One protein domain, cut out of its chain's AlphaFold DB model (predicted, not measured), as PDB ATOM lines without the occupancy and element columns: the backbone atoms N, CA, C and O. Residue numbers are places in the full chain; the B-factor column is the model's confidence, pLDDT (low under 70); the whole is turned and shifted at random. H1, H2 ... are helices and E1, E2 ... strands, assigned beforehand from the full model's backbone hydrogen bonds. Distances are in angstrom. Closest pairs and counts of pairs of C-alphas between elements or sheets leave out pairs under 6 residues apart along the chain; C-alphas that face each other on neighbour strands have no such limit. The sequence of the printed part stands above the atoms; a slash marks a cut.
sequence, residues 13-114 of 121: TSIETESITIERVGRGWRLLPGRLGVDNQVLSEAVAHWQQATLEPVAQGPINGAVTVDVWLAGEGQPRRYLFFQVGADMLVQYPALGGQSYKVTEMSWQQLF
ATOM      1  N   THR A  13      38.964 -27.544  26.155       98.12
ATOM      2  CA  THR A  13      38.382 -26.601  25.186       98.12
ATOM      3  C   THR A  13      38.189 -27.231  23.814       98.12
ATOM      4  O   THR A  13      37.225 -26.886  23.135       98.12
ATOM      5  N   SER A  14      39.072 -28.155  23.426       98.12
ATOM      6  CA  SER A  14      38.985 -28.902  22.171       98.12
ATOM      7  C   SER A  14      39.633 -30.283  22.312       98.12
ATOM      8  O   SER A  14      40.595 -30.438  23.069       98.12
ATOM      9  N   ILE A  15      39.102 -31.274  21.600       98.00
ATOM     10  CA  ILE A  15      39.697 -32.598  21.385       98.00
ATOM     11  C   ILE A  15      39.753 -32.809  19.877       98.00
ATOM     12  O   ILE A  15      38.715 -32.820  19.215       98.00
ATOM     13  N   GLU A  16      40.955 -32.969  19.345       97.12
ATOM     14  CA  GLU A  16      41.227 -33.043  17.912       97.12
ATOM     15  C   GLU A  16      41.872 -34.385  17.578       97.12
ATOM     16  O   GLU A  16      42.929 -34.723  18.108       97.12
ATOM     17  N   THR A  17      41.227 -35.149  16.701       93.75
ATOM     18  CA  THR A  17      41.828 -36.299  16.017       93.75
ATOM     19  C   THR A  17      42.164 -35.902  14.579       93.75
ATOM     20  O   THR A  17      41.942 -34.767  14.158       93.75
ATOM     21  N   GLU A  18      42.680 -36.841  13.788       90.06
ATOM     22  CA  GLU A  18      42.902 -36.612  12.356       90.06
ATOM     23  C   GLU A  18      41.602 -36.353  11.575       90.06
ATOM     24  O   GLU A  18      41.625 -35.684  10.543       90.06
ATOM     25  N   SER A  19      40.472 -36.893  12.042       88.50
ATOM     26  CA  SER A  19      39.208 -36.914  11.297       88.50
ATOM     27  C   SER A  19      38.157 -35.952  11.855       88.50
ATOM     28  O   SER A  19      37.274 -35.518  11.105       88.50
ATOM     29  N   ILE A  20      38.218 -35.640  13.155       92.56
ATOM     30  CA  ILE A  20      37.204 -34.845  13.844       92.56
ATOM     31  C   ILE A  20      37.782 -33.888  14.887       92.56
ATOM     32  O   ILE A  20      38.826 -34.121  15.493       92.56
ATOM     33  N   THR A  21      37.008 -32.847  15.174       96.19
ATOM     34  CA  THR A  21      37.212 -31.933  16.294       96.19
ATOM     35  C   THR A  21      35.945 -31.868  17.136       96.19
ATOM     36  O   THR A  21      34.865 -31.583  16.617       96.19
ATOM     37  N   ILE A  22      36.074 -32.095  18.442       97.19
ATOM     38  CA  ILE A  22      35.053 -31.759  19.437       97.19
ATOM     39  C   ILE A  22      35.504 -30.473  20.119       97.19
ATOM     40  O   ILE A  22      36.464 -30.489  20.880       97.19
ATOM     41  N   GLU A  23      34.809 -29.366  19.886       97.62
ATOM     42  CA  GLU A  23      35.183 -28.055  20.425       97.62
ATOM     43  C   GLU A  23      34.064 -27.433  21.256       97.62
ATOM     44  O   GLU A  23      32.868 -27.644  21.020       97.62
ATOM     45  N   ARG A  24      34.452 -26.643  22.256       97.06
ATOM     46  CA  ARG A  24      33.510 -25.951  23.129       97.06
ATOM     47  C   ARG A  24      32.926 -24.726  22.428       97.06
ATOM     48  O   ARG A  24      33.659 -23.834  22.012       97.06
ATOM     49  N   VAL A  25      31.597 -24.622  22.384       95.19
ATOM     50  CA  VAL A  25      30.873 -23.469  21.821       95.19
ATOM     51  C   VAL A  25      29.851 -22.959  22.833       95.19
ATOM     52  O   VAL A  25      28.830 -23.592  23.114       95.19
ATOM     53  N   GLY A  26      30.127 -21.790  23.416       93.38
ATOM     54  CA  GLY A  26      29.312 -21.227  24.490       93.38
ATOM     55  C   GLY A  26      29.258 -22.160  25.704       93.38
ATOM     56  O   GLY A  26      30.262 -22.372  26.381       93.38
ATOM     57  N   ARG A  27      28.071 -22.704  25.997       91.75
ATOM     58  CA  ARG A  27      27.853 -23.657  27.105       91.75
ATOM     59  C   ARG A  27      27.829 -25.123  26.664       91.75
ATOM     60  O   ARG A  27      27.691 -25.985  27.524       91.75
ATOM     61  N   GLY A  28      27.941 -25.385  25.366       96.31
ATOM     62  CA  GLY A  28      27.872 -26.721  24.791       96.31
ATOM     63  C   GLY A  28      29.120 -27.093  24.004       96.31
ATOM     64  O   GLY A  28      30.159 -26.431  24.086       96.31
ATOM     65  N   TRP A  29      28.975 -28.149  23.222       97.31
ATOM     66  CA  TRP A  29      29.996 -28.746  22.382       97.31
ATOM     67  C   TRP A  29      29.498 -28.859  20.950       97.31
ATOM     68  O   TRP A  29      28.305 -29.041  20.695       97.31
ATOM     69  N   ARG A  30      30.432 -28.766  20.011       95.56
ATOM     70  CA  ARG A  30      30.196 -28.954  18.585       95.56
ATOM     71  C   ARG A  30      31.176 -29.987  18.045       95.56
ATOM     72  O   ARG A  30      32.342 -29.973  18.421       95.56
ATOM     73  N   LEU A  31      30.688 -30.844  17.153       95.56
ATOM     74  CA  LEU A  31      31.505 -31.761  16.362       95.56
ATOM     75  C   LEU A  31      31.774 -31.157  14.979       95.56
ATOM     76  O   LEU A  31      30.840 -30.682  14.326       95.56
ATOM     77  N   LEU A  32      33.022 -31.218  14.522       95.00
ATOM     78  CA  LEU A  32      33.446 -30.857  13.172       95.00
ATOM     79  C   LEU A  32      34.178 -32.043  12.512       95.00
ATOM     80  O   LEU A  32      35.081 -32.581  13.138       95.00
ATOM     81  N   PRO A  33      33.838 -32.430  11.267       93.69
ATOM     82  CA  PRO A  33      32.569 -32.115  10.618       93.69
ATOM     83  C   PRO A  33      31.390 -32.671  11.435       93.69
ATOM     84  O   PRO A  33      31.490 -33.721  12.070       93.69
ATOM     85  N   GLY A  34      30.257 -31.966  11.415       89.31
ATOM     86  CA  GLY A  34      29.049 -32.418  12.108       89.31
ATOM     87  C   GLY A  34      28.534 -33.749  11.549       89.31
ATOM     88  O   GLY A  34      28.637 -34.006  10.349       89.31
ATOM     89  N   ARG A  35      27.952 -34.591  12.411       87.81
ATOM     90  CA  ARG A  35      27.380 -35.899  12.048       87.81
ATOM     91  C   ARG A  35      25.921 -35.982  12.500       87.81
ATOM     92  O   ARG A  35      25.576 -35.512  13.582       87.81
ATOM     93  N   LEU A  36      25.060 -36.586  11.679       81.31
ATOM     94  CA  LEU A  36      23.665 -36.837  12.054       81.31
ATOM     95  C   LEU A  36      23.608 -37.763  13.275       81.31
ATOM     96  O   LEU A  36      24.342 -38.745  13.341       81.31
ATOM     97  N   GLY A  37      22.733 -37.448  14.230       82.06
ATOM     98  CA  GLY A  37      22.568 -38.233  15.457       82.06
ATOM     99  C   GLY A  37      23.614 -37.975  16.546       82.06
ATOM    100  O   GLY A  37      23.504 -38.567  17.613       82.06
ATOM    101  N   VAL A  38      24.590 -37.085  16.322       88.88
ATOM    102  CA  VAL A  38      25.508 -36.622  17.373       88.88
ATOM    103  C   VAL A  38      25.057 -35.248  17.848       88.88
ATOM    104  O   VAL A  38      25.221 -34.250  17.146       88.88
ATOM    105  N   ASP A  39      24.470 -35.204  19.038       91.06
ATOM    106  CA  ASP A  39      24.005 -33.972  19.661       91.06
ATOM    107  C   ASP A  39      24.925 -33.510  20.803       91.06
ATOM    108  O   ASP A  39      25.959 -34.108  21.115       91.06
ATOM    109  N   ASN A  40      24.547 -32.400  21.436       92.94
ATOM    110  CA  ASN A  40      25.310 -31.831  22.537       92.94
ATOM    111  C   ASN A  40      25.389 -32.755  23.763       92.94
ATOM    112  O   ASN A  40      26.366 -32.667  24.505       92.94
ATOM    113  N   GLN A  41      24.380 -33.593  24.014       93.94
ATOM    114  CA  GLN A  41      24.407 -34.507  25.151       93.94
ATOM    115  C   GLN A  41      25.490 -35.565  24.933       93.94
ATOM    116  O   GLN A  41      26.372 -35.699  25.779       93.94
ATOM    117  N   VAL A  42      25.499 -36.207  23.761       92.88
ATOM    118  CA  VAL A  42      26.524 -37.194  23.380       92.88
ATOM    119  C   VAL A  42      27.930 -36.593  23.459       92.88
ATOM    120  O   VAL A  42      28.844 -37.194  24.022       92.88
ATOM    121  N   LEU A  43      28.112 -35.371  22.945       95.19
ATOM    122  CA  LEU A  43      29.405 -34.681  22.995       95.19
ATOM    123  C   LEU A  43      29.832 -34.341  24.431       95.19
ATOM    124  O   LEU A  43      31.002 -34.491  24.781       95.19
ATOM    125  N   SER A  44      28.888 -33.907  25.269       95.88
ATOM    126  CA  SER A  44      29.156 -33.592  26.678       95.88
ATOM    127  C   SER A  44      29.558 -34.838  27.466       95.88
ATOM    128  O   SER A  44      30.477 -34.769  28.279       95.88
ATOM    129  N   GLU A  45      28.899 -35.969  27.209       95.38
ATOM    130  CA  GLU A  45      29.218 -37.262  27.820       95.38
ATOM    131  C   GLU A  45      30.613 -37.744  27.405       95.38
ATOM    132  O   GLU A  45      31.415 -38.094  28.268       95.38
ATOM    133  N   ALA A  46      30.958 -37.671  26.115       94.88
ATOM    134  CA  ALA A  46      32.297 -38.026  25.645       94.88
ATOM    135  C   ALA A  46      33.384 -37.173  26.317       94.88
ATOM    136  O   ALA A  46      34.361 -37.703  26.845       94.88
ATOM    137  N   VAL A  47      33.201 -35.850  26.379       96.56
ATOM    138  CA  VAL A  47      34.151 -34.965  27.069       96.56
ATOM    139  C   VAL A  47      34.241 -35.284  28.566       96.56
ATOM    140  O   VAL A  47      35.331 -35.239  29.141       96.56
ATOM    141  N   ALA A  48      33.125 -35.634  29.209       96.00
ATOM    142  CA  ALA A  48      33.133 -36.068  30.601       96.00
ATOM    143  C   ALA A  48      33.937 -37.365  30.783       96.00
ATOM    144  O   ALA A  48      34.741 -37.442  31.714       96.00
ATOM    145  N   HIS A  49      33.810 -38.339  29.875       96.50
ATOM    146  CA  HIS A  49      34.628 -39.554  29.894       96.50
ATOM    147  C   HIS A  49      36.124 -39.236  29.789       96.50
ATOM    148  O   HIS A  49      36.908 -39.758  30.579       96.50
ATOM    149  N   TRP A  50      36.531 -38.314  28.907       96.50
ATOM    150  CA  TRP A  50      37.925 -37.851  28.834       96.50
ATOM    151  C   TRP A  50      38.431 -37.282  30.164       96.50
ATOM    152  O   TRP A  50      39.550 -37.578  30.582       96.50
ATOM    153  N   GLN A  51      37.612 -36.484  30.854       96.06
ATOM    154  CA  GLN A  51      37.972 -35.899  32.151       96.06
ATOM    155  C   GLN A  51      38.023 -36.926  33.292       96.06
ATOM    156  O   GLN A  51      38.740 -36.729  34.279       96.06
ATOM    157  N   GLN A  52      37.250 -38.005  33.182       95.81
ATOM    158  CA  GLN A  52      37.123 -39.033  34.212       95.81
ATOM    159  C   GLN A  52      38.092 -40.203  34.017       95.81
ATOM    160  O   GLN A  52      38.404 -40.875  34.995       95.81
ATOM    161  N   ALA A  53      38.602 -40.407  32.799       96.12
ATOM    162  CA  ALA A  53      39.491 -41.506  32.451       96.12
ATOM    163  C   ALA A  53      40.737 -41.568  33.352       96.12
ATOM    164  O   ALA A  53      41.529 -40.617  33.459       96.12
ATOM    165  N   THR A  54      40.919 -42.727  33.974       96.88
ATOM    166  CA  THR A  54      42.042 -43.060  34.848       96.88
ATOM    167  C   THR A  54      43.087 -43.872  34.089       96.88
ATOM    168  O   THR A  54      42.809 -44.471  33.048       96.88
ATOM    169  N   LEU A  55      44.331 -43.802  34.565       96.06
ATOM    170  CA  LEU A  55      45.490 -44.390  33.902       96.06
ATOM    171  C   LEU A  55      46.273 -45.285  34.857       96.06
ATOM    172  O   LEU A  55      46.641 -44.858  35.952       96.06
ATOM    173  N   GLU A  56      46.618 -46.482  34.385       95.56
ATOM    174  CA  GLU A  56      47.516 -47.414  35.068       95.56
ATOM    175  C   GLU A  56      48.774 -47.655  34.226       95.56
ATOM    176  O   GLU A  56      48.674 -47.852  33.016       95.56
ATOM    177  N   PRO A  57      49.981 -47.621  34.809       94.25
ATOM    178  CA  PRO A  57      51.213 -47.785  34.048       94.25
ATOM    179  C   PRO A  57      51.351 -49.230  33.564       94.25
ATOM    180  O   PRO A  57      51.076 -50.174  34.304       94.25
ATOM    181  N   VAL A  58      51.861 -49.412  32.348       92.69
ATOM    182  CA  VAL A  58      52.154 -50.743  31.803       92.69
ATOM    183  C   VAL A  58      53.568 -50.798  31.237       92.69
ATOM    184  O   VAL A  58      54.079 -49.818  30.707       92.69
ATOM    185  N   ALA A  59      54.219 -51.959  31.321       86.06
ATOM    186  CA  ALA A  59      55.596 -52.137  30.843       86.06
ATOM    187  C   ALA A  59      55.729 -52.148  29.305       86.06
ATOM    188  O   ALA A  59      56.835 -52.265  28.780       86.06
ATOM    189  N   GLN A  60      54.618 -52.066  28.570       74.31
ATOM    190  CA  GLN A  60      54.616 -52.128  27.111       74.31
ATOM    191  C   GLN A  60      55.263 -50.878  26.503       74.31
ATOM    192  O   GLN A  60      54.918 -49.751  26.853       74.31
ATOM    193  N   GLY A  61      56.210 -51.088  25.587       70.44
ATOM    194  CA  GLY A  61      56.860 -50.017  24.833       70.44
ATOM    195  C   GLY A  61      55.959 -49.413  23.747       70.44
ATOM    196  O   GLY A  61      54.805 -49.818  23.617       70.44
ATOM    197  N   PRO A  62      56.474 -48.451  22.962       68.44
ATOM    198  CA  PRO A  62      55.765 -47.873  21.823       68.44
ATOM    199  C   PRO A  62      55.297 -48.946  20.842       68.44
ATOM    200  O   PRO A  62      56.045 -49.867  20.509       68.44
ATOM    201  N   ILE A  63      54.058 -48.808  20.384       72.50
ATOM    202  CA  ILE A  63      53.405 -49.725  19.450       72.50
ATOM    203  C   ILE A  63      53.175 -48.960  18.140       72.50
ATOM    204  O   ILE A  63      53.093 -47.735  18.141       72.50
ATOM    205  N   ASN A  64      53.129 -49.645  17.000       77.56
ATOM    206  CA  ASN A  64      52.800 -49.001  15.725       77.56
ATOM    207  C   ASN A  64      51.282 -48.775  15.598       77.56
ATOM    208  O   ASN A  64      50.499 -49.495  16.214       77.56
ATOM    209  N   GLY A  65      50.872 -47.813  14.764       83.25
ATOM    210  CA  GLY A  65      49.452 -47.549  14.481       83.25
ATOM    211  C   GLY A  65      48.751 -46.675  15.525       83.25
ATOM    212  O   GLY A  65      47.597 -46.930  15.858       83.25
ATOM    213  N   ALA A  66      49.451 -45.672  16.064       91.38
ATOM    214  CA  ALA A  66      48.859 -44.725  17.002       91.38
ATOM    215  C   ALA A  66      47.747 -43.895  16.348       91.38
ATOM    216  O   ALA A  66      47.949 -43.349  15.264       91.38
ATOM    217  N   VAL A  67      46.647 -43.685  17.067       92.44
ATOM    218  CA  VAL A  67      45.753 -42.551  16.821       92.44
ATOM    219  C   VAL A  67      46.297 -41.359  17.592       92.44
ATOM    220  O   VAL A  67      46.404 -41.392  18.821       92.44
ATOM    221  N   THR A  68      46.676 -40.311  16.866       95.06
ATOM    222  CA  THR A  68      47.142 -39.064  17.476       95.06
ATOM    223  C   THR A  68      45.942 -38.227  17.891       95.06
ATOM    224  O   THR A  68      45.015 -38.035  17.104       95.06
ATOM    225  N   VAL A  69      45.971 -37.727  19.126       97.06
ATOM    226  CA  VAL A  69      44.907 -36.881  19.666       97.06
ATOM    227  C   VAL A  69      45.513 -35.672  20.346       97.06
ATOM    228  O   VAL A  69      46.282 -35.814  21.297       97.06
ATOM    229  N   ASP A  70      45.135 -34.490  19.889       98.06
ATOM    230  CA  ASP A  70      45.514 -33.230  20.506       98.06
ATOM    231  C   ASP A  70      44.366 -32.738  21.390       98.06
ATOM    232  O   ASP A  70      43.263 -32.458  20.924       98.06
ATOM    233  N   VAL A  71      44.619 -32.648  22.696       98.12
ATOM    234  CA  VAL A  71      43.649 -32.103  23.651       98.12
ATOM    235  C   VAL A  71      44.093 -30.721  24.089       98.12
ATOM    236  O   VAL A  71      45.134 -30.556  24.729       98.12
ATOM    237  N   TRP A  72      43.273 -29.724  23.789       98.25
ATOM    238  CA  TRP A  72      43.487 -28.353  24.224       98.25
ATOM    239  C   TRP A  72      42.830 -28.125  25.577       98.25
ATOM    240  O   TRP A  72      41.644 -28.419  25.772       98.25
ATOM    241  N   LEU A  73      43.608 -27.583  26.511       97.88
ATOM    242  CA  LEU A  73      43.151 -27.235  27.848       97.88
ATOM    243  C   LEU A  73      43.164 -25.717  28.028       97.88
ATOM    244  O   LEU A  73      44.070 -25.019  27.574       97.88
ATOM    245  N   ALA A  74      42.159 -25.195  28.727       96.94
ATOM    246  CA  ALA A  74      42.066 -23.776  29.029       96.94
ATOM    247  C   ALA A  74      43.299 -23.302  29.817       96.94
ATOM    248  O   ALA A  74      43.651 -23.884  30.842       96.94
ATOM    249  N   GLY A  75      43.919 -22.216  29.352       95.88
ATOM    250  CA  GLY A  75      45.118 -21.639  29.966       95.88
ATOM    251  C   GLY A  75      46.442 -22.264  29.510       95.88
ATOM    252  O   GLY A  75      47.491 -21.740  29.874       95.88
ATOM    253  N   GLU A  76      46.421 -23.327  28.697       95.12
ATOM    254  CA  GLU A  76      47.629 -23.897  28.087       95.12
ATOM    255  C   GLU A  76      47.880 -23.284  26.693       95.12
ATOM    256  O   GLU A  76      46.949 -23.015  25.935       95.12
ATOM    257  N   GLY A  77      49.151 -23.026  26.356       94.44
ATOM    258  CA  GLY A  77      49.555 -22.433  25.068       94.44
ATOM    259  C   GLY A  77      49.830 -23.447  23.950       94.44
ATOM    260  O   GLY A  77      50.120 -23.050  22.826       94.44
ATOM    261  N   GLN A  78      49.790 -24.743  24.263       96.31
ATOM    262  CA  GLN A  78      50.000 -25.862  23.339       96.31
ATOM    263  C   GLN A  78      49.068 -27.016  23.735       96.31
ATOM    264  O   GLN A  78      48.725 -27.115  24.917       96.31
ATOM    265  N   PRO A  79      48.671 -27.893  22.795       97.50
ATOM    266  CA  PRO A  79      47.838 -29.032  23.124       97.50
ATOM    267  C   PRO A  79      48.646 -30.101  23.854       97.50
ATOM    268  O   PRO A  79      49.858 -30.260  23.669       97.50
ATOM    269  N   ARG A  80      47.938 -30.919  24.620       96.06
ATOM    270  CA  ARG A  80      48.456 -32.197  25.086       96.06
ATOM    271  C   ARG A  80      48.276 -33.222  23.982       96.06
ATOM    272  O   ARG A  80      47.168 -33.703  23.761       96.06
ATOM    273  N   ARG A  81      49.375 -33.540  23.303       97.00
ATOM    274  CA  ARG A  81      49.408 -34.569  22.267       97.00
ATOM    275  C   ARG A  81      49.527 -35.957  22.873       97.00
ATOM    276  O   ARG A  81      50.584 -36.310  23.396       97.00
ATOM    277  N   TYR A  82      48.476 -36.749  22.760       96.00
ATOM    278  CA  TYR A  82      48.443 -38.149  23.160       96.00
ATOM    279  C   TYR A  82      48.564 -39.070  21.947       96.00
ATOM    280  O   TYR A  82      48.125 -38.736  20.848       96.00
ATOM    281  N   LEU A  83      49.136 -40.250  22.172       95.25
ATOM    282  CA  LEU A  83      49.166 -41.347  21.207       95.25
ATOM    283  C   LEU A  83      48.350 -42.502  21.782       95.25
ATOM    284  O   LEU A  83      48.734 -43.053  22.814       95.25
ATOM    285  N   PHE A  84      47.229 -42.834  21.149       94.88
ATOM    286  CA  PHE A  84      46.342 -43.916  21.566       94.88
ATOM    287  C   PHE A  84      46.549 -45.170  20.729       94.88
ATOM    288  O   PHE A  84      46.758 -45.093  19.523       94.88
ATOM    289  N   PHE A  85      46.430 -46.330  21.366       92.31
ATOM    290  CA  PHE A  85      46.595 -47.633  20.733       92.31
ATOM    291  C   PHE A  85      45.484 -48.568  21.188       92.31
ATOM    292  O   PHE A  85      45.206 -48.662  22.384       92.31
ATOM    293  N   GLN A  86      44.903 -49.307  20.247       89.56
ATOM    294  CA  GLN A  86      44.011 -50.419  20.552       89.56
ATOM    295  C   GLN A  86      44.810 -51.724  20.453       89.56
ATOM    296  O   GLN A  86      45.273 -52.096  19.376       89.56
ATOM    297  N   VAL A  87      44.988 -52.421  21.575       88.12
ATOM    298  CA  VAL A  87      45.769 -53.664  21.664       88.12
ATOM    299  C   VAL A  87      44.873 -54.773  22.199       88.12
ATOM    300  O   VAL A  87      44.706 -54.952  23.406       88.12
ATOM    301  N   GLY A  88      44.259 -55.523  21.286       86.88
ATOM    302  CA  GLY A  88      43.206 -56.466  21.651       86.88
ATOM    303  C   GLY A  88      42.037 -55.729  22.314       86.88
ATOM    304  O   GLY A  88      41.448 -54.830  21.715       86.88
ATOM    305  N   ALA A  89      41.715 -56.102  23.552       86.00
ATOM    306  CA  ALA A  89      40.669 -55.444  24.339       86.00
ATOM    307  C   ALA A  89      41.150 -54.172  25.058       86.00
ATOM    308  O   ALA A  89      40.321 -53.388  25.521       86.00
ATOM    309  N   ASP A  90      42.463 -53.961  25.156       90.75
ATOM    310  CA  ASP A  90      43.030 -52.879  25.950       90.75
ATOM    311  C   ASP A  90      43.221 -51.613  25.116       90.75
ATOM    312  O   ASP A  90      43.679 -51.656  23.973       90.75
ATOM    313  N   MET A  91      42.902 -50.473  25.726       93.75
ATOM    314  CA  MET A  91      43.216 -49.152  25.199       93.75
ATOM    315  C   MET A  91      44.434 -48.611  25.940       93.75
ATOM    316  O   MET A  91      44.397 -48.418  27.158       93.75
ATOM    317  N   LEU A  92      45.516 -48.375  25.206       94.75
ATOM    318  CA  LEU A  92      46.737 -47.794  25.743       94.75
ATOM    319  C   LEU A  92      46.885 -46.352  25.283       94.75
ATOM    320  O   LEU A  92      46.449 -45.985  24.194       94.75
ATOM    321  N   VAL A  93      47.553 -45.547  26.099       95.12
ATOM    322  CA  VAL A  93      47.884 -44.164  25.788       95.12
ATOM    323  C   VAL A  93      49.313 -43.845  26.203       95.12
ATOM    324  O   VAL A  93      49.793 -44.273  27.253       95.12
ATOM    325  N   GLN A  94      49.987 -43.050  25.381       94.69
ATOM    326  CA  GLN A  94      51.250 -42.409  25.714       94.69
ATOM    327  C   GLN A  94      51.087 -40.896  25.688       94.69
ATOM    328  O   GLN A  94      50.376 -40.349  24.844       94.69
ATOM    329  N   TYR A  95      51.808 -40.217  26.579       93.38
ATOM    330  CA  TYR A  95      52.004 -38.772  26.512       93.38
ATOM    331  C   TYR A  95      53.499 -38.479  26.298       93.38
ATOM    332  O   TYR A  95      54.264 -38.457  27.270       93.38
ATOM    333  N   PRO A  96      53.955 -38.291  25.042       91.75
ATOM    334  CA  PRO A  96      55.378 -38.162  24.720       91.75
ATOM    335  C   PRO A  96      56.095 -37.030  25.462       91.75
ATOM    336  O   PRO A  96      57.257 -37.188  25.828       91.75
ATOM    337  N   ALA A  97      55.398 -35.929  25.769       91.06
ATOM    338  CA  ALA A  97      55.968 -34.814  26.530       91.06
ATOM    339  C   ALA A  97      56.428 -35.208  27.951       91.06
ATOM    340  O   ALA A  97      57.232 -34.499  28.550       91.06
ATOM    341  N   LEU A  98      55.953 -36.343  28.483       87.88
ATOM    342  CA  LEU A  98      56.380 -36.918  29.764       87.88
ATOM    343  C   LEU A  98      57.221 -38.196  29.598       87.88
ATOM    344  O   LEU A  98      57.227 -39.055  30.477       87.88
ATOM    345  N   GLY A  99      57.930 -38.334  28.476       86.38
ATOM    346  CA  GLY A  99      58.879 -39.427  28.245       86.38
ATOM    347  C   GLY A  99      58.282 -40.680  27.599       86.38
ATOM    348  O   GLY A  99      58.977 -41.685  27.496       86.38
ATOM    349  N   GLY A 100      57.021 -40.638  27.151       83.69
ATOM    350  CA  GLY A 100      56.436 -41.701  26.322       83.69
ATOM    351  C   GLY A 100      56.123 -43.014  27.051       83.69
ATOM    352  O   GLY A 100      55.933 -44.035  26.397       83.69
ATOM    353  N   GLN A 101      56.048 -43.004  28.386       91.31
ATOM    354  CA  GLN A 101      55.547 -44.141  29.165       91.31
ATOM    355  C   GLN A 101      54.130 -44.518  28.706       91.31
ATOM    356  O   GLN A 101      53.264 -43.648  28.583       91.31
ATOM    357  N   SER A 102      53.894 -45.814  28.504       93.69
ATOM    358  CA  SER A 102      52.571 -46.349  28.188       93.69
ATOM    359  C   SER A 102      51.726 -46.511  29.443       93.69
ATOM    360  O   SER A 102      52.192 -47.009  30.475       93.69
ATOM    361  N   TYR A 103      50.463 -46.138  29.318       95.00
ATOM    362  CA  TYR A 103      49.439 -46.338  30.325       95.00
ATOM    363  C   TYR A 103      48.263 -47.073  29.706       95.00
ATOM    364  O   TYR A 103      47.880 -46.779  28.578       95.00
ATOM    365  N   LYS A 104      47.664 -47.997  30.447       95.12
ATOM    366  CA  LYS A 104      46.340 -48.515  30.139       95.12
ATOM    367  C   LYS A 104      45.305 -47.505  30.609       95.12
ATOM    368  O   LYS A 104      45.374 -47.041  31.748       95.12
ATOM    369  N   VAL A 105      44.361 -47.173  29.736       95.81
ATOM    370  CA  VAL A 105      43.164 -46.437  30.134       95.81
ATOM    371  C   VAL A 105      42.218 -47.422  30.798       95.81
ATOM    372  O   VAL A 105      41.869 -48.449  30.213       95.81
ATOM    373  N   THR A 106      41.836 -47.134  32.034       93.25
ATOM    374  CA  THR A 106      40.934 -47.980  32.813       93.25
ATOM    375  C   THR A 106      39.544 -47.362  32.878       93.25
ATOM    376  O   THR A 106      39.359 -46.166  32.650       93.25
ATOM    377  N   GLU A 107      38.540 -48.215  33.111       87.94
ATOM    378  CA  GLU A 107      37.126 -47.832  33.278       87.94
ATOM    379  C   GLU A 107      36.475 -47.123  32.073       87.94
ATOM    380  O   GLU A 107      35.318 -46.718  32.147       87.94
ATOM    381  N   MET A 108      37.182 -47.023  30.946       93.25
ATOM    382  CA  MET A 108      36.703 -46.422  29.705       93.25
ATOM    383  C   MET A 108      37.017 -47.330  28.523       93.25
ATOM    384  O   MET A 108      38.112 -47.881  28.406       93.25
ATOM    385  N   SER A 109      36.059 -47.453  27.614       90.94
ATOM    386  CA  SER A 109      36.248 -48.084  26.310       90.94
ATOM    387  C   SER A 109      36.649 -47.059  25.250       90.94
ATOM    388  O   SER A 109      36.409 -45.857  25.391       90.94
ATOM    389  N   TRP A 110      37.196 -47.550  24.137       90.75
ATOM    390  CA  TRP A 110      37.515 -46.726  22.971       90.75
ATOM    391  C   TRP A 110      36.323 -45.878  22.512       90.75
ATOM    392  O   TRP A 110      36.450 -44.676  22.313       90.75
ATOM    393  N   GLN A 111      35.137 -46.482  22.420       88.75
ATOM    394  CA  GLN A 111      33.918 -45.820  21.938       88.75
ATOM    395  C   GLN A 111      33.397 -44.734  22.892       88.75
ATOM    396  O   GLN A 111      32.670 -43.843  22.464       88.75
ATOM    397  N   GLN A 112      33.757 -44.797  24.179       91.75
ATOM    398  CA  GLN A 112      33.391 -43.765  25.152       91.75
ATOM    399  C   GLN A 112      34.256 -42.508  25.024       91.75
ATOM    400  O   GLN A 112      33.758 -41.417  25.302       91.75
ATOM    401  N   LEU A 113      35.524 -42.651  24.616       91.38
ATOM    402  CA  LEU A 113      36.433 -41.520  24.391       91.38
ATOM    403  C   LEU A 113      36.339 -40.980  22.962       91.38
ATOM    404  O   LEU A 113      36.313 -39.768  22.748       91.38
ATOM    405  N   PHE A 114      36.275 -41.867  21.978       87.44
ATOM    406  CA  PHE A 114      36.236 -41.518  20.569       87.44
ATOM    407  C   PHE A 114      34.808 -41.683  20.075       87.44
ATOM    408  O   PHE A 114      34.322 -42.809  19.951       87.44
TER     409      PHE A 114
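Overview. This is residues 13 to 114 of the 121 residues of an uncharacterized protein of Paraglaciecola polaris LMG 21857 (UniProt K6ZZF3). One long antiparallel sheet of eight strands, strongly twisted, is curled like part of a barrel and curls round the helix H1, which lies over one face near the E3, E2 and E1 end and leads by one residue into E4 at the other edge of the sheet. The small helix H2, near the last printed residue, packs on H1 and only grazes the sheet. The 102 printed residues hold two named helices and eight named strands in the order E1 E2 E3 H1 E4 E5 E6 E7 E8 H2, and the sheet's order is E3 E2 E1 E5 E6 E7 E8 E4. The class is mixed, helices and strands; the whole is compact, with a radius of gyration of the C-alphas of 13.8 A and spans of 40 by 31 by 23 A.

Along the chain. E1, residues 13 to 16, begins at C-alpha 13 (38.382, -26.601, 25.186). E2 is residues 21 to 25 and E3 residues 28 to 32, 13.5 A long. H1, residues 40 to 52, measures 18.1 A from C-alpha 40 (25.310, -31.831, 22.537) to C-alpha 52. E4 is residues 54 to 57. E5, residues 67 to 73, is 19.1 A long, and E6, residues 80 to 87, is 21.9 A. E7 is residues 90 to 94 and E8 residues 102 to 106. H2, residues 110 to 113, ends at C-alpha 113 (36.433, -41.520, 24.391).

Arrangement. The sheet holds two meanders, each strand the antiparallel neighbour of the one before: E1 E2 E3 and E5 E6 E7 E8. In the hairpin of E1 and E2, N 22 and O 15 are 2.8 A apart; in that of E2 and E3, N 23 and O 30 are 2.9 A apart. E1 of the one meander and E5 of the other are neighbour strands, antiparallel with 170 degrees between their directions, and N 16 and O 70 are within hydrogen-bond range at 2.8 A. Further pairs within hydrogen-bond range are N 69 and O 82 at 2.9 A for E5 and E6, N 85 and O 92 at 2.8 A for E6 and E7, N 93 and O 103 at 2.8 A for E7 and E8, and N 104 and O 56 at 2.8 A for E8 and E4. The edge strands E3 and E4 are apart. H1 is on the sheet; its closest C-alphas to E3 are those of Asn 40 and Trp 29, 5.6 A apart. H1 touches H2 with residues 46 to 50 alone, the closest C-alphas being those of Ala 46 and Leu 113, 5.6 A. In H1 every O i to N i+4 pair is within hydrogen-bond range; H2 is too short for such a pair.

Size, cuts and confidence. The C-alphas farthest apart, those of Gly 26 and Ala 59, are 41.1 A apart. The printed part has no cut and no long link. Mean pLDDT of the printed part is 92.3, and residue 62 alone is under 70.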